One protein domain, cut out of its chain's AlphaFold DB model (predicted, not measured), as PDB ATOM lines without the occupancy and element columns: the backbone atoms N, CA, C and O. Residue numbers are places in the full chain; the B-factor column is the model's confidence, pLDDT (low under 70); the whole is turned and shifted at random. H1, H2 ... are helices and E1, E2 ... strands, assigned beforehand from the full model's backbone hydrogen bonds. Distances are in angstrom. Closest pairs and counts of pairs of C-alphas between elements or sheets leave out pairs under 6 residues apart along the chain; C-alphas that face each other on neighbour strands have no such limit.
ATOM      1  N   HIS A  29      88.941 -11.146  37.052       98.12
ATOM      2  CA  HIS A  29      88.350 -11.435  38.351       98.12
ATOM      3  C   HIS A  29      88.810 -10.419  39.388       98.12
ATOM      4  O   HIS A  29      89.965  -9.985  39.375       98.12
ATOM      5  N   ASP A  30      87.905 -10.086  40.304       97.12
ATOM      6  CA  ASP A  30      88.178  -9.238  41.458       97.12
ATOM      7  C   ASP A  30      88.315 -10.079  42.725       97.12
ATOM      8  O   ASP A  30      87.473 -10.938  43.000       97.12
ATOM      9  N   ILE A  31      89.354  -9.811  43.511       97.69
ATOM     10  CA  ILE A  31      89.516 -10.377  44.846       97.69
ATOM     11  C   ILE A  31      89.594  -9.222  45.844       97.69
ATOM     12  O   ILE A  31      90.665  -8.615  45.990       97.69
ATOM     13  N   PRO A  32      88.493  -8.909  46.550       97.06
ATOM     14  CA  PRO A  32      88.521  -7.912  47.604       97.06
ATOM     15  C   PRO A  32      89.322  -8.441  48.796       97.06
ATOM     16  O   PRO A  32      89.129  -9.571  49.251       97.06
ATOM     17  N   ILE A  33      90.219  -7.610  49.319       96.00
ATOM     18  CA  ILE A  33      91.025  -7.887  50.507       96.00
ATOM     19  C   ILE A  33      90.940  -6.708  51.472       96.00
ATOM     20  O   ILE A  33      90.931  -5.554  51.055       96.00
ATOM     21  N   GLU A  34      90.908  -6.983  52.771       95.44
ATOM     22  CA  GLU A  34      90.904  -5.947  53.803       95.44
ATOM     23  C   GLU A  34      92.259  -5.908  54.517       95.44
ATOM     24  O   GLU A  34      92.707  -6.917  55.067       95.44
ATOM     25  N   VAL A  35      92.912  -4.744  54.502       92.38
ATOM     26  CA  VAL A  35      94.210  -4.508  55.151       92.38
ATOM     27  C   VAL A  35      94.176  -3.159  55.864       92.38
ATOM     28  O   VAL A  35      93.932  -2.125  55.241       92.38
ATOM     29  N   GLY A  36      94.416  -3.160  57.179       90.44
ATOM     30  CA  GLY A  36      94.417  -1.937  57.992       90.44
ATOM     31  C   GLY A  36      93.089  -1.169  57.953       90.44
ATOM     32  O   GLY A  36      93.100   0.057  57.873       90.44
ATOM     33  N   GLY A  37      91.955  -1.883  57.922       91.75
ATOM     34  CA  GLY A  37      90.608  -1.299  57.841       91.75
ATOM     35  C   GLY A  37      90.260  -0.673  56.485       91.75
ATOM     36  O   GLY A  37      89.263   0.039  56.371       91.75
ATOM     37  N   LYS A  38      91.082  -0.894  55.451       93.69
ATOM     38  CA  LYS A  38      90.829  -0.447  54.077       93.69
ATOM     39  C   LYS A  38      90.617  -1.646  53.167       93.69
ATOM     40  O   LYS A  38      91.348  -2.631  53.258       93.69
ATOM     41  N   ILE A  39      89.650  -1.523  52.264       95.19
ATOM     42  CA  ILE A  39      89.396  -2.515  51.222       95.19
ATOM     43  C   ILE A  39      90.274  -2.187  50.015       95.19
ATOM     44  O   ILE A  39      90.263  -1.064  49.508       95.19
ATOM     45  N   TYR A  40      91.024  -3.183  49.570       95.69
ATOM     46  CA  TYR A  40      91.794  -3.175  48.339       95.69
ATOM     47  C   TYR A  40      91.317  -4.297  47.420       95.69
ATOM     48  O   TYR A  40      90.669  -5.245  47.858       95.69
ATOM     49  N   ARG A  41      91.678  -4.201  46.146       96.81
ATOM     50  CA  ARG A  41      91.352  -5.176  45.109       96.81
ATOM     51  C   ARG A  41      92.623  -5.764  44.521       96.81
ATOM     52  O   ARG A  41      93.531  -5.023  44.137       96.81
ATOM     53  N   VAL A  42      92.689  -7.088  44.443       97.19
ATOM     54  CA  VAL A  42      93.709  -7.817  43.681       97.19
ATOM     55  C   VAL A  42      93.040  -8.401  42.450       97.19
ATOM     56  O   VAL A  42      92.013  -9.066  42.557       97.19
ATOM     57  N   LEU A  43      93.628  -8.154  41.281       98.19
ATOM     58  CA  LEU A  43      93.050  -8.561  40.005       98.19
ATOM     59  C   LEU A  43      93.750  -9.802  39.454       98.19
ATOM     60  O   LEU A  43      94.983  -9.872  39.391       98.19
ATOM     61  N   VAL A  44      92.944 -10.764  39.014       98.31
ATOM     62  CA  VAL A  44      93.402 -11.997  38.366       98.31
ATOM     63  C   VAL A  44      92.842 -12.032  36.953       98.31
ATOM     64  O   VAL A  44      91.634 -11.920  36.760       98.31
ATOM     65  N   GLY A  45      93.726 -12.161  35.970       98.12
ATOM     66  CA  GLY A  45      93.351 -12.413  34.588       98.12
ATOM     67  C   GLY A  45      93.126 -13.902  34.338       98.12
ATOM     68  O   GLY A  45      93.785 -14.751  34.937       98.12
ATOM     69  N   GLU A  46      92.193 -14.196  33.444       98.25
ATOM     70  CA  GLU A  46      91.900 -15.516  32.902       98.25
ATOM     71  C   GLU A  46      91.874 -15.421  31.374       98.25
ATOM     72  O   GLU A  46      91.126 -14.619  30.809       98.25
ATOM     73  N   GLY A  47      92.707 -16.214  30.705       96.19
ATOM     74  CA  GLY A  47      92.781 -16.252  29.244       96.19
ATOM     75  C   GLY A  47      94.075 -16.890  28.752       96.19
ATOM     76  O   GLY A  47      95.096 -16.850  29.442       96.19
ATOM     77  N   ASP A  48      94.053 -17.510  27.571       91.50
ATOM     78  CA  ASP A  48      95.256 -18.159  27.054       91.50
ATOM     79  C   ASP A  48      96.241 -17.143  26.463       91.50
ATOM     80  O   ASP A  48      95.958 -16.438  25.498       91.50
ATOM     81  N   LEU A  49      97.435 -17.106  27.050       92.62
ATOM     82  CA  LEU A  49      98.551 -16.257  26.631       92.62
ATOM     83  C   LEU A  49      99.688 -17.071  25.996       92.62
ATOM     84  O   LEU A  49     100.733 -16.508  25.670       92.62
ATOM     85  N   SER A  50      99.518 -18.390  25.838       86.06
ATOM     86  CA  SER A  50     100.590 -19.319  25.447       86.06
ATOM     87  C   SER A  50     101.245 -18.978  24.104       86.06
ATOM     88  O   SER A  50     102.458 -19.134  23.954       86.06
ATOM     89  N   GLN A  51     100.455 -18.471  23.154       87.31
ATOM     90  CA  GLN A  51     100.907 -18.118  21.806       87.31
ATOM     91  C   GLN A  51     101.350 -16.655  21.672       87.31
ATOM     92  O   GLN A  51     101.825 -16.252  20.610       87.31
ATOM     93  N   VAL A  52     101.220 -15.841  22.727       92.38
ATOM     94  CA  VAL A  52     101.566 -14.417  22.667       92.38
ATOM     95  C   VAL A  52     103.091 -14.256  22.743       92.38
ATOM     96  O   VAL A  52     103.709 -14.666  23.733       92.38
ATOM     97  N   PRO A  53     103.743 -13.628  21.744       92.50
ATOM     98  CA  PRO A  53     105.180 -13.381  21.780       92.50
ATOM     99  C   PRO A  53     105.575 -12.520  22.983       92.50
ATOM    100  O   PRO A  53     104.880 -11.566  23.321       92.50
ATOM    101  N   GLU A  54     106.740 -12.774  23.586       91.38
ATOM    102  CA  GLU A  54     107.158 -12.091  24.824       91.38
ATOM    103  C   GLU A  54     107.148 -10.556  24.704       91.38
ATOM    104  O   GLU A  54     106.669  -9.864  25.599       91.38
ATOM    105  N   LYS A  55     107.632 -10.005  23.583       92.62
ATOM    106  CA  LYS A  55     107.624  -8.549  23.347       92.62
ATOM    107  C   LYS A  55     106.208  -7.969  23.291       92.62
ATOM    108  O   LYS A  55     105.994  -6.834  23.711       92.62
ATOM    109  N   THR A  56     105.262  -8.729  22.751       94.31
ATOM    110  CA  THR A  56     103.849  -8.346  22.695       94.31
ATOM    111  C   THR A  56     103.218  -8.469  24.073       94.31
ATOM    112  O   THR A  56     102.534  -7.552  24.509       94.31
ATOM    113  N   LEU A  57     103.532  -9.535  24.807       94.62
ATOM    114  CA  LEU A  57     103.056  -9.752  26.167       94.62
ATOM    115  C   LEU A  57     103.481  -8.627  27.119       94.62
ATOM    116  O   LEU A  57     102.652  -8.123  27.869       94.62
ATOM    117  N   ARG A  58     104.743  -8.183  27.039       94.06
ATOM    118  CA  ARG A  58     105.255  -7.025  27.792       94.06
ATOM    119  C   ARG A  58     104.465  -5.761  27.490       94.06
ATOM    120  O   ARG A  58     103.983  -5.112  28.404       94.06
ATOM    121  N   PHE A  59     104.257  -5.463  26.207       94.94
ATOM    122  CA  PHE A  59     103.461  -4.308  25.798       94.94
ATOM    123  C   PHE A  59     102.030  -4.367  26.333       94.94
ATOM    124  O   PHE A  59     101.514  -3.361  26.815       94.94
ATOM    125  N   ILE A  60     101.385  -5.534  26.261       95.75
ATOM    126  CA  ILE A  60     100.038  -5.735  26.804       95.75
ATOM    127  C   ILE A  60     100.048  -5.501  28.319       95.75
ATOM    128  O   ILE A  60      99.233  -4.720  28.805       95.75
ATOM    129  N   GLY A  61     100.997  -6.101  29.042       95.31
ATOM    130  CA  GLY A  61     101.195  -5.895  30.476       95.31
ATOM    131  C   GLY A  61     101.355  -4.417  30.829       95.31
ATOM    132  O   GLY A  61     100.547  -3.881  31.582       95.31
ATOM    133  N   ASP A  62     102.304  -3.721  30.203       94.81
ATOM    134  CA  ASP A  62     102.571  -2.292  30.422       94.81
ATOM    135  C   ASP A  62     101.329  -1.420  30.182       94.81
ATOM    136  O   ASP A  62     101.061  -0.460  30.916       94.81
ATOM    137  N   ARG A  63     100.539  -1.743  29.149       95.31
ATOM    138  CA  ARG A  63      99.278  -1.048  28.863       95.31
ATOM    139  C   ARG A  63      98.250  -1.272  29.963       95.31
ATOM    140  O   ARG A  63      97.645  -0.295  30.411       95.31
ATOM    141  N   ILE A  64      98.078  -2.514  30.411       95.88
ATOM    142  CA  ILE A  64      97.166  -2.868  31.503       95.88
ATOM    143  C   ILE A  64      97.593  -2.158  32.792       95.88
ATOM    144  O   ILE A  64      96.788  -1.447  33.392       95.88
ATOM    145  N   GLU A  65      98.864  -2.233  33.181       95.38
ATOM    146  CA  GLU A  65      99.379  -1.534  34.366       95.38
ATOM    147  C   GLU A  65      99.205  -0.010  34.264       95.38
ATOM    148  O   GLU A  65      98.850   0.662  35.237       95.38
ATOM    149  N   GLY A  66      99.383   0.548  33.064       94.94
ATOM    150  CA  GLY A  66      99.135   1.957  32.766       94.94
ATOM    151  C   GLY A  66      97.673   2.388  32.933       94.94
ATOM    152  O   GLY A  66      97.422   3.551  33.265       94.94
ATOM    153  N   ILE A  67      96.720   1.474  32.734       94.19
ATOM    154  CA  ILE A  67      95.294   1.678  33.026       94.19
ATOM    155  C   ILE A  67      95.059   1.575  34.540       94.19
ATOM    156  O   ILE A  67      94.421   2.453  35.129       94.19
ATOM    157  N   LEU A  68      95.623   0.550  35.185       94.56
ATOM    158  CA  LEU A  68      95.397   0.240  36.600       94.56
ATOM    159  C   LEU A  68      96.049   1.237  37.565       94.56
ATOM    160  O   LEU A  68      95.487   1.495  38.624       94.56
ATOM    161  N   LYS A  69      97.158   1.900  37.203       93.25
ATOM    162  CA  LYS A  69      97.832   2.900  38.068       93.25
ATOM    163  C   LYS A  69      96.959   4.086  38.497       93.25
ATOM    164  O   LYS A  69      97.299   4.810  39.437       93.25
ATOM    165  N   LYS A  70      95.851   4.324  37.786       89.69
ATOM    166  CA  LYS A  70      94.870   5.364  38.124       89.69
ATOM    167  C   LYS A  70      93.925   4.931  39.254       89.69
ATOM    168  O   LYS A  70      93.336   5.795  39.893       89.69
ATOM    169  N   GLN A  71      93.816   3.631  39.525       91.19
ATOM    170  CA  GLN A  71      92.938   3.051  40.541       91.19
ATOM    171  C   GLN A  71      93.733   2.819  41.832       91.19
ATOM    172  O   GLN A  71      94.597   1.949  41.907       91.19
ATOM    173  N   LYS A  72      93.507   3.660  42.849       88.12
ATOM    174  CA  LYS A  72      94.312   3.676  44.091       88.12
ATOM    175  C   LYS A  72      93.995   2.534  45.057       88.12
ATOM    176  O   LYS A  72      94.793   2.262  45.955       88.12
ATOM    177  N   ASP A  73      92.839   1.920  44.870       92.94
ATOM    178  CA  ASP A  73      92.310   0.772  45.596       92.94
ATOM    179  C   ASP A  73      92.782  -0.566  45.009       92.94
ATOM    180  O   ASP A  73      92.597  -1.601  45.640       92.94
ATOM    181  N   VAL A  74      93.431  -0.566  43.840       94.75
ATOM    182  CA  VAL A  74      93.964  -1.782  43.218       94.75
ATOM    183  C   VAL A  74      95.426  -1.986  43.611       94.75
ATOM    184  O   VAL A  74      96.262  -1.086  43.489       94.75
ATOM    185  N   ILE A  75      95.741  -3.200  44.056       94.00
ATOM    186  CA  ILE A  75      97.088  -3.632  44.422       94.00
ATOM    187  C   ILE A  75      97.566  -4.665  43.406       94.00
ATOM    188  O   ILE A  75      96.884  -5.649  43.122       94.00
ATOM    189  N   GLY A  76      98.750  -4.420  42.851       93.62
ATOM    190  CA  GLY A  76      99.404  -5.329  41.926       93.62
ATOM    191  C   GLY A  76     100.098  -6.461  42.668       93.62
ATOM    192  O   GLY A  76     100.606  -6.284  43.777       93.62
ATOM    193  N   VAL A  77     100.148  -7.625  42.028       93.75
ATOM    194  CA  VAL A  77     100.930  -8.774  42.488       93.75
ATOM    195  C   VAL A  77     101.832  -9.214  41.345       93.75
ATOM    196  O   VAL A  77     101.372  -9.354  40.211       93.75
ATOM    197  N   SER A  78     103.129  -9.351  41.606       91.38
ATOM    198  CA  SER A  78     104.109  -9.762  40.599       91.38
ATOM    199  C   SER A  78     104.023 -11.261  40.302       91.38
ATOM    200  O   SER A  78     103.336 -12.012  40.995       91.38
ATOM    201  N   GLY A  79     104.787 -11.718  39.306       86.62
ATOM    202  CA  GLY A  79     104.906 -13.141  38.977       86.62
ATOM    203  C   GLY A  79     105.380 -14.017  40.141       86.62
ATOM    204  O   GLY A  79     105.001 -15.173  40.233       86.62
ATOM    205  N   ILE A  80     106.124 -13.464  41.096       88.19
ATOM    206  CA  ILE A  80     106.608 -14.211  42.268       88.19
ATOM    207  C   ILE A  80     105.712 -14.049  43.508       88.19
ATOM    208  O   ILE A  80     106.089 -14.444  44.611       88.19
ATOM    209  N   GLY A  81     104.528 -13.443  43.364       86.62
ATOM    210  CA  GLY A  81     103.593 -13.252  44.476       86.62
ATOM    211  C   GLY A  81     103.970 -12.126  45.448       86.62
ATOM    212  O   GLY A  81     103.560 -12.158  46.614       86.62
ATOM    213  N   SER A  82     104.764 -11.149  45.000       90.00
ATOM    214  CA  SER A  82     105.100  -9.944  45.773       90.00
ATOM    215  C   SER A  82     104.155  -8.796  45.427       90.00
ATOM    216  O   SER A  82     103.842  -8.571  44.259       90.00
ATOM    217  N   PHE A  83     103.716  -8.053  46.443       92.62
ATOM    218  CA  PHE A  83     102.721  -6.992  46.294       92.62
ATOM    219  C   PHE A  83     103.370  -5.640  45.986       92.62
ATOM    220  O   PHE A  83     104.395  -5.273  46.566       92.62
ATOM    221  N   PHE A  84     102.746  -4.871  45.098       91.94
ATOM    222  CA  PHE A  84     103.198  -3.542  44.695       91.94
ATOM    223  C   PHE A  84     102.012  -2.631  44.354       91.94
ATOM    224  O   PHE A  84     100.874  -3.075  44.206       91.94
ATOM    225  N   ARG A  85     102.267  -1.327  44.219       90.88
ATOM    226  CA  ARG A  85     101.280  -0.369  43.699       90.88
ATOM    227  C   ARG A  85     101.588  -0.068  42.237       90.88
ATOM    228  O   ARG A  85     102.711   0.313  41.918       90.88
ATOM    229  N   TYR A  86     100.593  -0.173  41.359       86.25
ATOM    230  CA  TYR A  86     100.770   0.175  39.948       86.25
ATOM    231  C   TYR A  86     101.255   1.624  39.790       86.25
ATOM    232  O   TYR A  86     100.693   2.555  40.372       86.25
ATOM    233  N   GLY A  87     102.309   1.816  38.991       80.25
ATOM    234  CA  GLY A  87     102.936   3.121  38.762       80.25
ATOM    235  C   GLY A  87     103.881   3.606  39.869       80.25
ATOM    236  O   GLY A  87     104.360   4.735  39.777       80.25
ATOM    237  N   TYR A  88     104.160   2.794  40.893       80.69
ATOM    238  CA  TYR A  88     105.177   3.070  41.907       80.69
ATOM    239  C   TYR A  88     106.388   2.151  41.712       80.69
ATOM    240  O   TYR A  88     106.234   0.941  41.561       80.69
ATOM    241  N   ILE A  89     107.595   2.721  41.733       70.69
ATOM    242  CA  ILE A  89     108.841   1.949  41.680       70.69
ATOM    243  C   ILE A  89     109.154   1.489  43.105       70.69
ATOM    244  O   ILE A  89     109.777   2.211  43.878       70.69
ATOM    245  N   GLY A  90     108.665   0.303  43.466       72.19
ATOM    246  CA  GLY A  90     108.941  -0.313  44.759       72.19
ATOM    247  C   GLY A  90     107.902  -1.346  45.178       72.19
ATOM    248  O   GLY A  90     106.781  -1.390  44.667       72.19
ATOM    249  N   TRP A  91     108.291  -2.176  46.140       77.62
ATOM    250  CA  TRP A  91     107.424  -3.170  46.765       77.62
ATOM    251  C   TRP A  91     106.715  -2.566  47.972       77.62
ATOM    252  O   TRP A  91     107.233  -1.653  48.618       77.62
ATOM    253  N   ILE A  92     105.536  -3.088  48.299       81.31
ATOM    254  CA  ILE A  92     104.901  -2.767  49.576       81.31
ATOM    255  C   ILE A  92     105.758  -3.401  50.683       81.31
ATOM    256  O   ILE A  92     105.912  -4.621  50.721       81.31
ATOM    257  N   GLN A  93     106.356  -2.568  51.544       60.28
ATOM    258  CA  GLN A  93     107.024  -3.026  52.765       60.28
ATOM    259  C   GLN A  93     105.981  -3.708  53.669       60.28
ATOM    260  O   GLN A  93     104.860  -3.219  53.765       60.28
ATOM    261  N   GLU A  94     106.342  -4.839  54.283       59.34
ATOM    262  CA  GLU A  94     105.446  -5.687  55.098       59.34
ATOM    263  C   GLU A  94     104.307  -6.367  54.302       59.34
ATOM    264  O   GLU A  94     103.119  -6.248  54.603       59.34
ATOM    265  N   ASP A  95     104.670  -7.169  53.292       73.56
ATOM    266  CA  ASP A  95     103.728  -7.939  52.457       73.56
ATOM    267  C   ASP A  95     102.859  -8.959  53.231       73.56
ATOM    268  O   ASP A  95     101.880  -9.480  52.692       73.56
ATOM    269  N   GLY A  96     103.186  -9.239  54.497       85.31
ATOM    270  CA  GLY A  96     102.550 -10.267  55.317       85.31
ATOM    271  C   GLY A  96     101.050 -10.065  55.531       85.31
ATOM    272  O   GLY A  96     100.299 -11.040  55.474       85.31
ATOM    273  N   ASP A  97     100.587  -8.828  55.731       91.12
ATOM    274  CA  ASP A  97      99.152  -8.546  55.877       91.12
ATOM    275  C   ASP A  97      98.385  -8.769  54.577       91.12
ATOM    276  O   ASP A  97      97.324  -9.393  54.582       91.12
ATOM    277  N   TYR A  98      98.953  -8.339  53.451       93.06
ATOM    278  CA  TYR A  98      98.359  -8.542  52.131       93.06
ATOM    279  C   TYR A  98      98.307 -10.029  51.767       93.06
ATOM    280  O   TYR A  98      97.282 -10.508  51.286       93.06
ATOM    281  N   VAL A  99      99.367 -10.786  52.072       93.06
ATOM    282  CA  VAL A  99      99.390 -12.249  51.917       93.06
ATOM    283  C   VAL A  99      98.291 -12.895  52.760       93.06
ATOM    284  O   VAL A  99      97.529 -13.715  52.245       93.06
ATOM    285  N   ARG A 100      98.184 -12.535  54.048       94.12
ATOM    286  CA  ARG A 100      97.151 -13.075  54.947       94.12
ATOM    287  C   ARG A 100      95.749 -12.751  54.450       94.12
ATOM    288  O   ARG A 100      94.899 -13.636  54.461       94.12
ATOM    289  N   ALA A 101      95.511 -11.513  54.024       95.31
ATOM    290  CA  ALA A 101      94.212 -11.070  53.543       95.31
ATOM    291  C   ALA A 101      93.821 -11.784  52.242       95.31
ATOM    292  O   ALA A 101      92.729 -12.343  52.165       95.31
ATOM    293  N   LEU A 102      94.732 -11.867  51.266       95.69
ATOM    294  CA  LEU A 102      94.480 -12.543  49.992       95.69
ATOM    295  C   LEU A 102      94.224 -14.046  50.172       95.69
ATOM    296  O   LEU A 102      93.349 -14.610  49.520       95.69
ATOM    297  N   ARG A 103      94.925 -14.696  51.107       95.44
ATOM    298  CA  ARG A 103      94.775 -16.132  51.395       95.44
ATOM    299  C   ARG A 103      93.419 -16.512  52.010       95.44
ATOM    300  O   ARG A 103      93.089 -17.695  52.023       95.44
ATOM    301  N   LYS A 104      92.640 -15.550  52.526       96.25
ATOM    302  CA  LYS A 104      91.274 -15.803  53.030       96.25
ATOM    303  C   LYS A 104      90.280 -16.111  51.907       96.25
ATOM    304  O   LYS A 104      89.259 -16.734  52.170       96.25
ATOM    305  N   ASN A 105      90.566 -15.673  50.684       97.31
ATOM    306  CA  ASN A 105      89.762 -15.965  49.505       97.31
ATOM    307  C   ASN A 105      90.287 -17.232  48.806       97.31
ATOM    308  O   ASN A 105      91.500 -17.401  48.690       97.31
ATOM    309  N   ASP A 106      89.404 -18.101  48.310       97.75
ATOM    310  CA  ASP A 106      89.815 -19.365  47.680       97.75
ATOM    311  C   ASP A 106      90.658 -19.158  46.413       97.75
ATOM    312  O   ASP A 106      91.700 -19.798  46.262       97.75
ATOM    313  N   LEU A 107      90.265 -18.221  45.540       97.81
ATOM    314  CA  LEU A 107      91.052 -17.858  44.359       97.81
ATOM    315  C   LEU A 107      92.377 -17.212  44.778       97.81
ATOM    316  O   LEU A 107      93.428 -17.559  44.251       97.81
ATOM    317  N   GLY A 108      92.353 -16.321  45.771       97.25
ATOM    318  CA  GLY A 108      93.567 -15.693  46.296       97.25
ATOM    319  C   GLY A 108      94.561 -16.703  46.881       97.25
ATOM    320  O   GLY A 108      95.762 -16.621  46.612       97.25
ATOM    321  N   ARG A 109      94.067 -17.701  47.624       97.62
ATOM    322  CA  ARG A 109      94.861 -18.820  48.151       97.62
ATOM    323  C   ARG A 109      95.463 -19.654  47.026       97.62
ATOM    324  O   ARG A 109      96.663 -19.902  47.075       97.62
ATOM    325  N   LEU A 110      94.664 -20.043  46.030       98.25
ATOM    326  CA  LEU A 110      95.132 -20.790  44.859       98.25
ATOM    327  C   LEU A 110      96.275 -20.049  44.150       98.25
ATOM    328  O   LEU A 110      97.337 -20.619  43.908       98.25
ATOM    329  N   MET A 111      96.085 -18.756  43.878       97.94
ATOM    330  CA  MET A 111      97.076 -17.933  43.188       97.94
ATOM    331  C   MET A 111      98.374 -17.789  43.998       97.94
ATOM    332  O   MET A 111      99.464 -17.938  43.451       97.94
ATOM    333  N   LEU A 112      98.297 -17.552  45.311       96.31
ATOM    334  CA  LEU A 112      99.492 -17.500  46.162       96.31
ATOM    335  C   LEU A 112     100.205 -18.855  46.242       96.31
ATOM    336  O   LEU A 112     101.435 -18.913  46.174       96.31
ATOM    337  N   ASP A 113      99.449 -19.942  46.366       96.12
ATOM    338  CA  ASP A 113     100.007 -21.288  46.407       96.12
ATOM    339  C   ASP A 113     100.727 -21.645  45.097       96.12
ATOM    340  O   ASP A 113     101.796 -22.252  45.148       96.12
ATOM    341  N   ALA A 114     100.207 -21.199  43.950       95.88
ATOM    342  CA  ALA A 114     100.825 -21.407  42.645       95.88
ATOM    343  C   ALA A 114     102.063 -20.524  42.413       95.88
ATOM    344  O   ALA A 114     103.126 -21.032  42.074       95.88
ATOM    345  N   TYR A 115     101.952 -19.206  42.604       94.31
ATOM    346  CA  TYR A 115     102.979 -18.244  42.177       94.31
ATOM    347  C   TYR A 115     104.029 -17.934  43.253       94.31
ATOM    348  O   TYR A 115     105.203 -17.766  42.936       94.31
ATOM    349  N   LYS A 116     103.631 -17.888  44.534       92.31
ATOM    350  CA  LYS A 116     104.548 -17.602  45.654       92.31
ATOM    351  C   LYS A 116     105.145 -18.870  46.247       92.31
ATOM    352  O   LYS A 116     106.335 -18.923  46.534       92.31
ATOM    353  N   HIS A 117     104.308 -19.881  46.478       91.62
ATOM    354  CA  HIS A 117     104.716 -21.108  47.172       91.62
ATOM    355  C   HIS A 117     105.026 -22.277  46.243       91.62
ATOM    356  O   HIS A 117     105.565 -23.278  46.717       91.62
ATOM    357  N   ARG A 118     104.713 -22.148  44.947       91.75
ATOM    358  CA  ARG A 118     105.068 -23.126  43.919       91.75
ATOM    359  C   ARG A 118     104.563 -24.544  44.217       91.75
ATOM    360  O   ARG A 118     105.234 -25.533  43.909       91.75
ATOM    361  N   LYS A 119     103.380 -24.650  44.832       93.62
ATOM    362  CA  LYS A 119     102.717 -25.937  45.081       93.62
ATOM    363  C   LYS A 119     102.259 -26.535  43.758       93.62
ATOM    364  O   LYS A 119     101.569 -25.862  42.997       93.62
ATOM    365  N   THR A 120     102.632 -27.782  43.500       91.19
ATOM    366  CA  THR A 120     102.447 -28.426  42.197       91.19
ATOM    367  C   THR A 120     100.989 -28.434  41.752       91.19
ATOM    368  O   THR A 120     100.694 -27.984  40.651       91.19
ATOM    369  N   GLU A 121     100.081 -28.844  42.634       93.88
ATOM    370  CA  GLU A 121      98.648 -28.968  42.350       93.88
ATOM    371  C   GLU A 121      98.024 -27.599  42.049       93.88
ATOM    372  O   GLU A 121      97.230 -27.450  41.124       93.88
ATOM    373  N   ALA A 122      98.442 -26.572  42.793       96.06
ATOM    374  CA  ALA A 122      97.994 -25.205  42.566       96.06
ATOM    375  C   ALA A 122      98.512 -24.663  41.228       96.06
ATOM    376  O   ALA A 122      97.757 -24.017  40.506       96.06
ATOM    377  N   VAL A 123      99.779 -24.935  40.883       95.50
ATOM    378  CA  VAL A 123     100.343 -24.552  39.581       95.50
ATOM    379  C   VAL A 123      99.583 -25.237  38.447       95.50
ATOM    380  O   VAL A 123      99.190 -24.578  37.490       95.50
ATOM    381  N   GLU A 124      99.323 -26.537  38.550       94.88
ATOM    382  CA  GLU A 124      98.548 -27.263  37.544       94.88
ATOM    383  C   GLU A 124      97.146 -26.686  37.375       94.88
ATOM    384  O   GLU A 124      96.715 -26.456  36.244       94.88
ATOM    385  N   GLU A 125      96.456 -26.391  38.477       96.88
ATOM    386  CA  GLU A 125      95.124 -25.802  38.422       96.88
ATOM    387  C   GLU A 125      95.136 -24.412  37.765       96.88
ATOM    388  O   GLU A 125      94.330 -24.171  36.861       96.88
ATOM    389  N   VAL A 126      96.051 -23.506  38.142       96.94
ATOM    390  CA  VAL A 126      96.113 -22.178  37.499       96.94
ATOM    391  C   VAL A 126      96.491 -22.276  36.024       96.94
ATOM    392  O   VAL A 126      95.964 -21.515  35.219       96.94
ATOM    393  N   LEU A 127      97.346 -23.227  35.636       96.12
ATOM    394  CA  LEU A 127      97.706 -23.443  34.235       96.12
ATOM    395  C   LEU A 127      96.536 -24.001  33.422       96.12
ATOM    396  O   LEU A 127      96.305 -23.539  32.307       96.12
ATOM    397  N   ASN A 128      95.778 -24.946  33.982       95.75
ATOM    398  CA  ASN A 128      94.598 -25.524  33.335       95.75
ATOM    399  C   ASN A 128      93.478 -24.487  33.174       95.75
ATOM    400  O   ASN A 128      92.776 -24.481  32.166       95.75
ATOM    401  N   ARG A 129      93.329 -23.589  34.153       97.44
ATOM    402  CA  ARG A 129      92.343 -22.501  34.133       97.44
ATOM    403  C   ARG A 129      92.840 -21.238  33.430       97.44
ATOM    404  O   ARG A 129      92.073 -20.298  33.286       97.44
ATOM    405  N   ASN A 130      94.098 -21.201  32.997       97.75
ATOM    406  CA  ASN A 130      94.752 -20.029  32.411       97.75
ATOM    407  C   ASN A 130      94.716 -18.769  33.298       97.75
ATOM    408  O   ASN A 130      94.449 -17.672  32.811       97.75
ATOM    409  N   LEU A 131      94.970 -18.928  34.599       98.19
ATOM    410  CA  LEU A 131      94.915 -17.854  35.592       98.19
ATOM    411  C   LEU A 131      96.284 -17.225  35.848       98.19
ATOM    412  O   LEU A 131      97.268 -17.926  36.097       98.19
ATOM    413  N   PHE A 132      96.329 -15.896  35.892       97.81
ATOM    414  CA  PHE A 132      97.540 -15.118  36.152       97.81
ATOM    415  C   PHE A 132      97.232 -13.834  36.925       97.81
ATOM    416  O   PHE A 132      96.149 -13.265  36.811       97.81
ATOM    417  N   PHE A 133      98.180 -13.346  37.728       97.62
ATOM    418  CA  PHE A 133      98.038 -12.009  38.309       97.62
ATOM    419  C   PHE A 133      98.058 -10.965  37.195       97.62
ATOM    420  O   PHE A 133      98.897 -11.043  36.296       97.62
ATOM    421  N   LEU A 134      97.143  -9.994  37.250       96.56
ATOM    422  CA  LEU A 134      96.963  -8.996  36.194       96.56
ATOM    423  C   LEU A 134      98.059  -7.906  36.244       96.56
ATOM    424  O   LEU A 134      97.799  -6.734  36.502       96.56
ATOM    425  N   SER A 135      99.310  -8.307  36.039       95.06
ATOM    426  CA  SER A 135     100.517  -7.474  35.976       95.06
ATOM    427  C   SER A 135     101.438  -7.982  34.865       95.06
ATOM    428  O   SER A 135     101.338  -9.145  34.469       95.06
ATOM    429  N   GLU A 136     102.363  -7.154  34.376       95.12
ATOM    430  CA  GLU A 136     103.362  -7.576  33.379       95.12
ATOM    431  C   GLU A 136     104.140  -8.798  33.877       95.12
ATOM    432  O   GLU A 136     104.260  -9.806  33.171       95.12
ATOM    433  N   GLY A 137     104.580  -8.743  35.136       93.62
ATOM    434  CA  GLY A 137     105.308  -9.832  35.771       93.62
ATOM    435  C   GLY A 137     104.455 -11.089  35.942       93.62
ATOM    436  O   GLY A 137     104.944 -12.189  35.701       93.62
ATOM    437  N   GLY A 138     103.184 -10.947  36.330       95.56
ATOM    438  CA  GLY A 138     102.249 -12.063  36.497       95.56
ATOM    439  C   GLY A 138     101.949 -12.784  35.185       95.56
ATOM    440  O   GLY A 138     102.020 -14.010  35.117       95.56
ATOM    441  N   MET A 139     101.698 -12.022  34.121       96.56
ATOM    442  CA  MET A 139     101.451 -12.551  32.778       96.56
ATOM    443  C   MET A 139     102.668 -13.297  32.223       96.56
ATOM    444  O   MET A 139     102.539 -14.382  31.654       96.56
ATOM    445  N   ARG A 140     103.870 -12.737  32.394       95.50
ATOM    446  CA  ARG A 140     105.107 -13.383  31.936       95.50
ATOM    447  C   ARG A 140     105.416 -14.650  32.703       95.50
ATOM    448  O   ARG A 140     105.811 -15.639  32.089       95.50
ATOM    449  N   GLU A 141     105.224 -14.624  34.015       95.44
ATOM    450  CA  GLU A 141     105.437 -15.801  34.842       95.44
ATOM    451  C   GLU A 141     104.506 -16.943  34.440       95.44
ATOM    452  O   GLU A 141     104.962 -18.071  34.287       95.44
ATOM    453  N   PHE A 142     103.230 -16.652  34.182       96.06
ATOM    454  CA  PHE A 142     102.279 -17.640  33.677       96.06
ATOM    455  C   PHE A 142     102.758 -18.316  32.385       96.06
ATOM    456  O   PHE A 142     102.776 -19.545  32.287       96.06
ATOM    457  N   VAL A 143     103.201 -17.525  31.401       94.94
ATOM    458  CA  VAL A 143     103.739 -18.065  30.141       94.94
ATOM    459  C   VAL A 143     105.017 -18.874  30.388       94.94
ATOM    460  O   VAL A 143     105.222 -19.908  29.750       94.94
ATOM    461  N   GLY A 144     105.863 -18.445  31.328       92.56
ATOM    462  CA  GLY A 144     107.028 -19.204  31.783       92.56
ATOM    463  C   GLY A 144     106.641 -20.570  32.352       92.56
ATOM    464  O   GLY A 144     107.150 -21.593  31.893       92.56
ATOM    465  N   LEU A 145     105.684 -20.599  33.280       92.25
ATOM    466  CA  LEU A 145     105.152 -21.816  33.892       92.25
ATOM    467  C   LEU A 145     104.570 -22.785  32.854       92.25
ATOM    468  O   LEU A 145     104.901 -23.972  32.895       92.25
ATOM    469  N   LYS A 146     103.777 -22.295  31.886       91.56
ATOM    470  CA  LYS A 146     103.273 -23.124  30.774       91.56
ATOM    471  C   LYS A 146     104.412 -23.756  29.975       91.56
ATOM    472  O   LYS A 146     104.429 -24.968  29.796       91.56
ATOM    473  N   LYS A 147     105.409 -22.966  29.564       90.19
ATOM    474  CA  LYS A 147     106.560 -23.480  28.799       90.19
ATOM    475  C   LYS A 147     107.342 -24.546  29.565       90.19
ATOM    476  O   LYS A 147     107.797 -25.516  28.962       90.19
ATOM    477  N   MET A 148     107.503 -24.382  30.878       87.50
ATOM    478  CA  MET A 148     108.157 -25.397  31.705       87.50
ATOM    479  C   MET A 148     107.336 -26.686  31.785       87.50
ATOM    480  O   MET A 148     107.922 -27.764  31.693       87.50
ATOM    481  N   LYS A 149     106.006 -26.591  31.930       86.50
ATOM    482  CA  LYS A 149     105.108 -27.755  31.912       86.50
ATOM    483  C   LYS A 149     105.225 -28.509  30.583       86.50
ATOM    484  O   LYS A 149     105.567 -29.689  30.590       86.50
ATOM    485  N   ASP A 150     105.087 -27.806  29.461       85.38
ATOM    486  CA  ASP A 150     105.189 -28.398  28.120       85.38
ATOM    487  C   ASP A 150     106.570 -29.032  27.875       85.38
ATOM    488  O   ASP A 150     106.695 -30.086  27.251       85.38
ATOM    489  N   GLY A 151     107.637 -28.394  28.370       82.00
ATOM    490  CA  GLY A 151     108.998 -28.921  28.299       82.00
ATOM    491  C   GLY A 151     109.168 -30.230  29.074       82.00
ATOM    492  O   GLY A 151     109.772 -31.166  28.551       82.00
ATOM    493  N   ARG A 152     108.604 -30.321  30.288       78.75
ATOM    494  CA  ARG A 152     108.633 -31.533  31.129       78.75
ATOM    495  C   ARG A 152     107.862 -32.690  30.496       78.75
ATOM    496  O   ARG A 152     108.360 -33.816  30.481       78.75
ATOM    497  N   GLU A 153     106.694 -32.407  29.921       77.19
ATOM    498  CA  GLU A 153     105.891 -33.406  29.210       77.19
ATOM    499  C   GLU A 153     106.642 -33.976  27.997       77.19
ATOM    500  O   GLU A 153     106.661 -35.192  27.796       77.19
ATOM    501  N   LYS A 154     107.339 -33.123  27.231       74.88
ATOM    502  CA  LYS A 154     108.125 -33.533  26.052       74.88
ATOM    503  C   LYS A 154     109.308 -34.446  26.374       74.88
ATOM    504  O   LYS A 154     109.650 -35.288  25.551       74.88
ATOM    505  N   ILE A 155     109.925 -34.301  27.547       77.44
ATOM    506  CA  ILE A 155     111.055 -35.144  27.981       77.44
ATOM    507  C   ILE A 155     110.615 -36.371  28.799       77.44
ATOM    508  O   ILE A 155     111.456 -37.057  29.376       77.44
ATOM    509  N   GLY A 156     109.309 -36.657  28.865       62.00
ATOM    510  CA  GLY A 156     108.775 -37.843  29.541       62.00
ATOM    511  C   GLY A 156     108.797 -37.780  31.071       62.00
ATOM    512  O   GLY A 156     108.569 -38.796  31.725       62.00
TER     513      GLY A 156
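What this domain is: This is residues 29 to 156 of the 165 residues of an uncharacterized protein of Thermocrinis sp (UniProt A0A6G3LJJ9). A small, strongly twisted sheet is built round its long strand E2, with E1 along one side of it and E3 and E4 one after the other along the other side; H2 and H3 pack on one face and the first part of H5 on the opposite face. H1 packs on the first residues of H5, H4 crosses H3 and H5, and the last turns of H5 with the printed end, residues 150 to 156, stick out. The printed part has 128 residues, with five named helices and four named strands, along the chain E1, E2, H1, E3, H2, H3, H4, E4 and H5; its class is mixed, helices and strands, and in the branched sheet E2 is antiparallel to E1, parallel to E3 and antiparallel to E4. It is compact, with a radius of gyration of the C-alphas of 14.4 A, and elongated, spanning 49 by 29 by 23 A.

How they stand to each other: E2, residues 38 to 46, forms an antiparallel hairpin with E1, residues 29 to 35, where N 31 and O 42 are 2.9 A apart. On the other side of E2, E3, residues 74 to 77, is parallel to it, with N 75 and O 41 at 2.9 A, and E4, residues 131 to 133, is antiparallel, with N 45 and O 132 at 2.8 A. H3, residues 106 to 115, is on the sheet at a height of 9.0 A and runs across the strands, at 66 degrees to E2 on the local plane. H2, residues 96 to 102, is on the same face; its closest C-alphas to E1 are those of Ala 101 and Ile 33, 5.4 A. H5, residues 136 to 154, is on the opposite face at a height of 6.0 A; the C-alphas of Gly 138 and Phe 132 of E4 are its closest, at 5.6 A. H1, residues 54 to 68, only grazes the sheet but touches residues 136 to 140 of H5, closest at the C-alphas of Gly 61 and Glu 136, 4.0 A. E2, H1 and E3 form a strand-helix-strand unit, two parallel neighbour strands with a helix between, and its crossover is right-handed. H4, residues 120 to 128, touches H3 about perpendicular at 74 degrees, with the C-alphas of Ala 114 and Val 123 closest at 4.4 A. In H1 to H5, every O i to N i+4 pair is within hydrogen-bond range.

Where its parts are: E1 begins at C-alpha 29 (88.350, -11.435, 38.351) and is 19.1 A long; E2 is 26.0 A long. H1 is 20.7 A long, and H3 14.3 A. H5 runs 27.4 A to C-alpha 154 (108.125, -33.533, 26.052).

The domain as a whole: The C-alphas farthest apart, those of Gly 37 and Gly 156, are 49.7 A apart. The printed part has no cut. The link from E3 to H2, residues 78 to 95, is long. Residues 93, 94 and 156 have a pLDDT under 70.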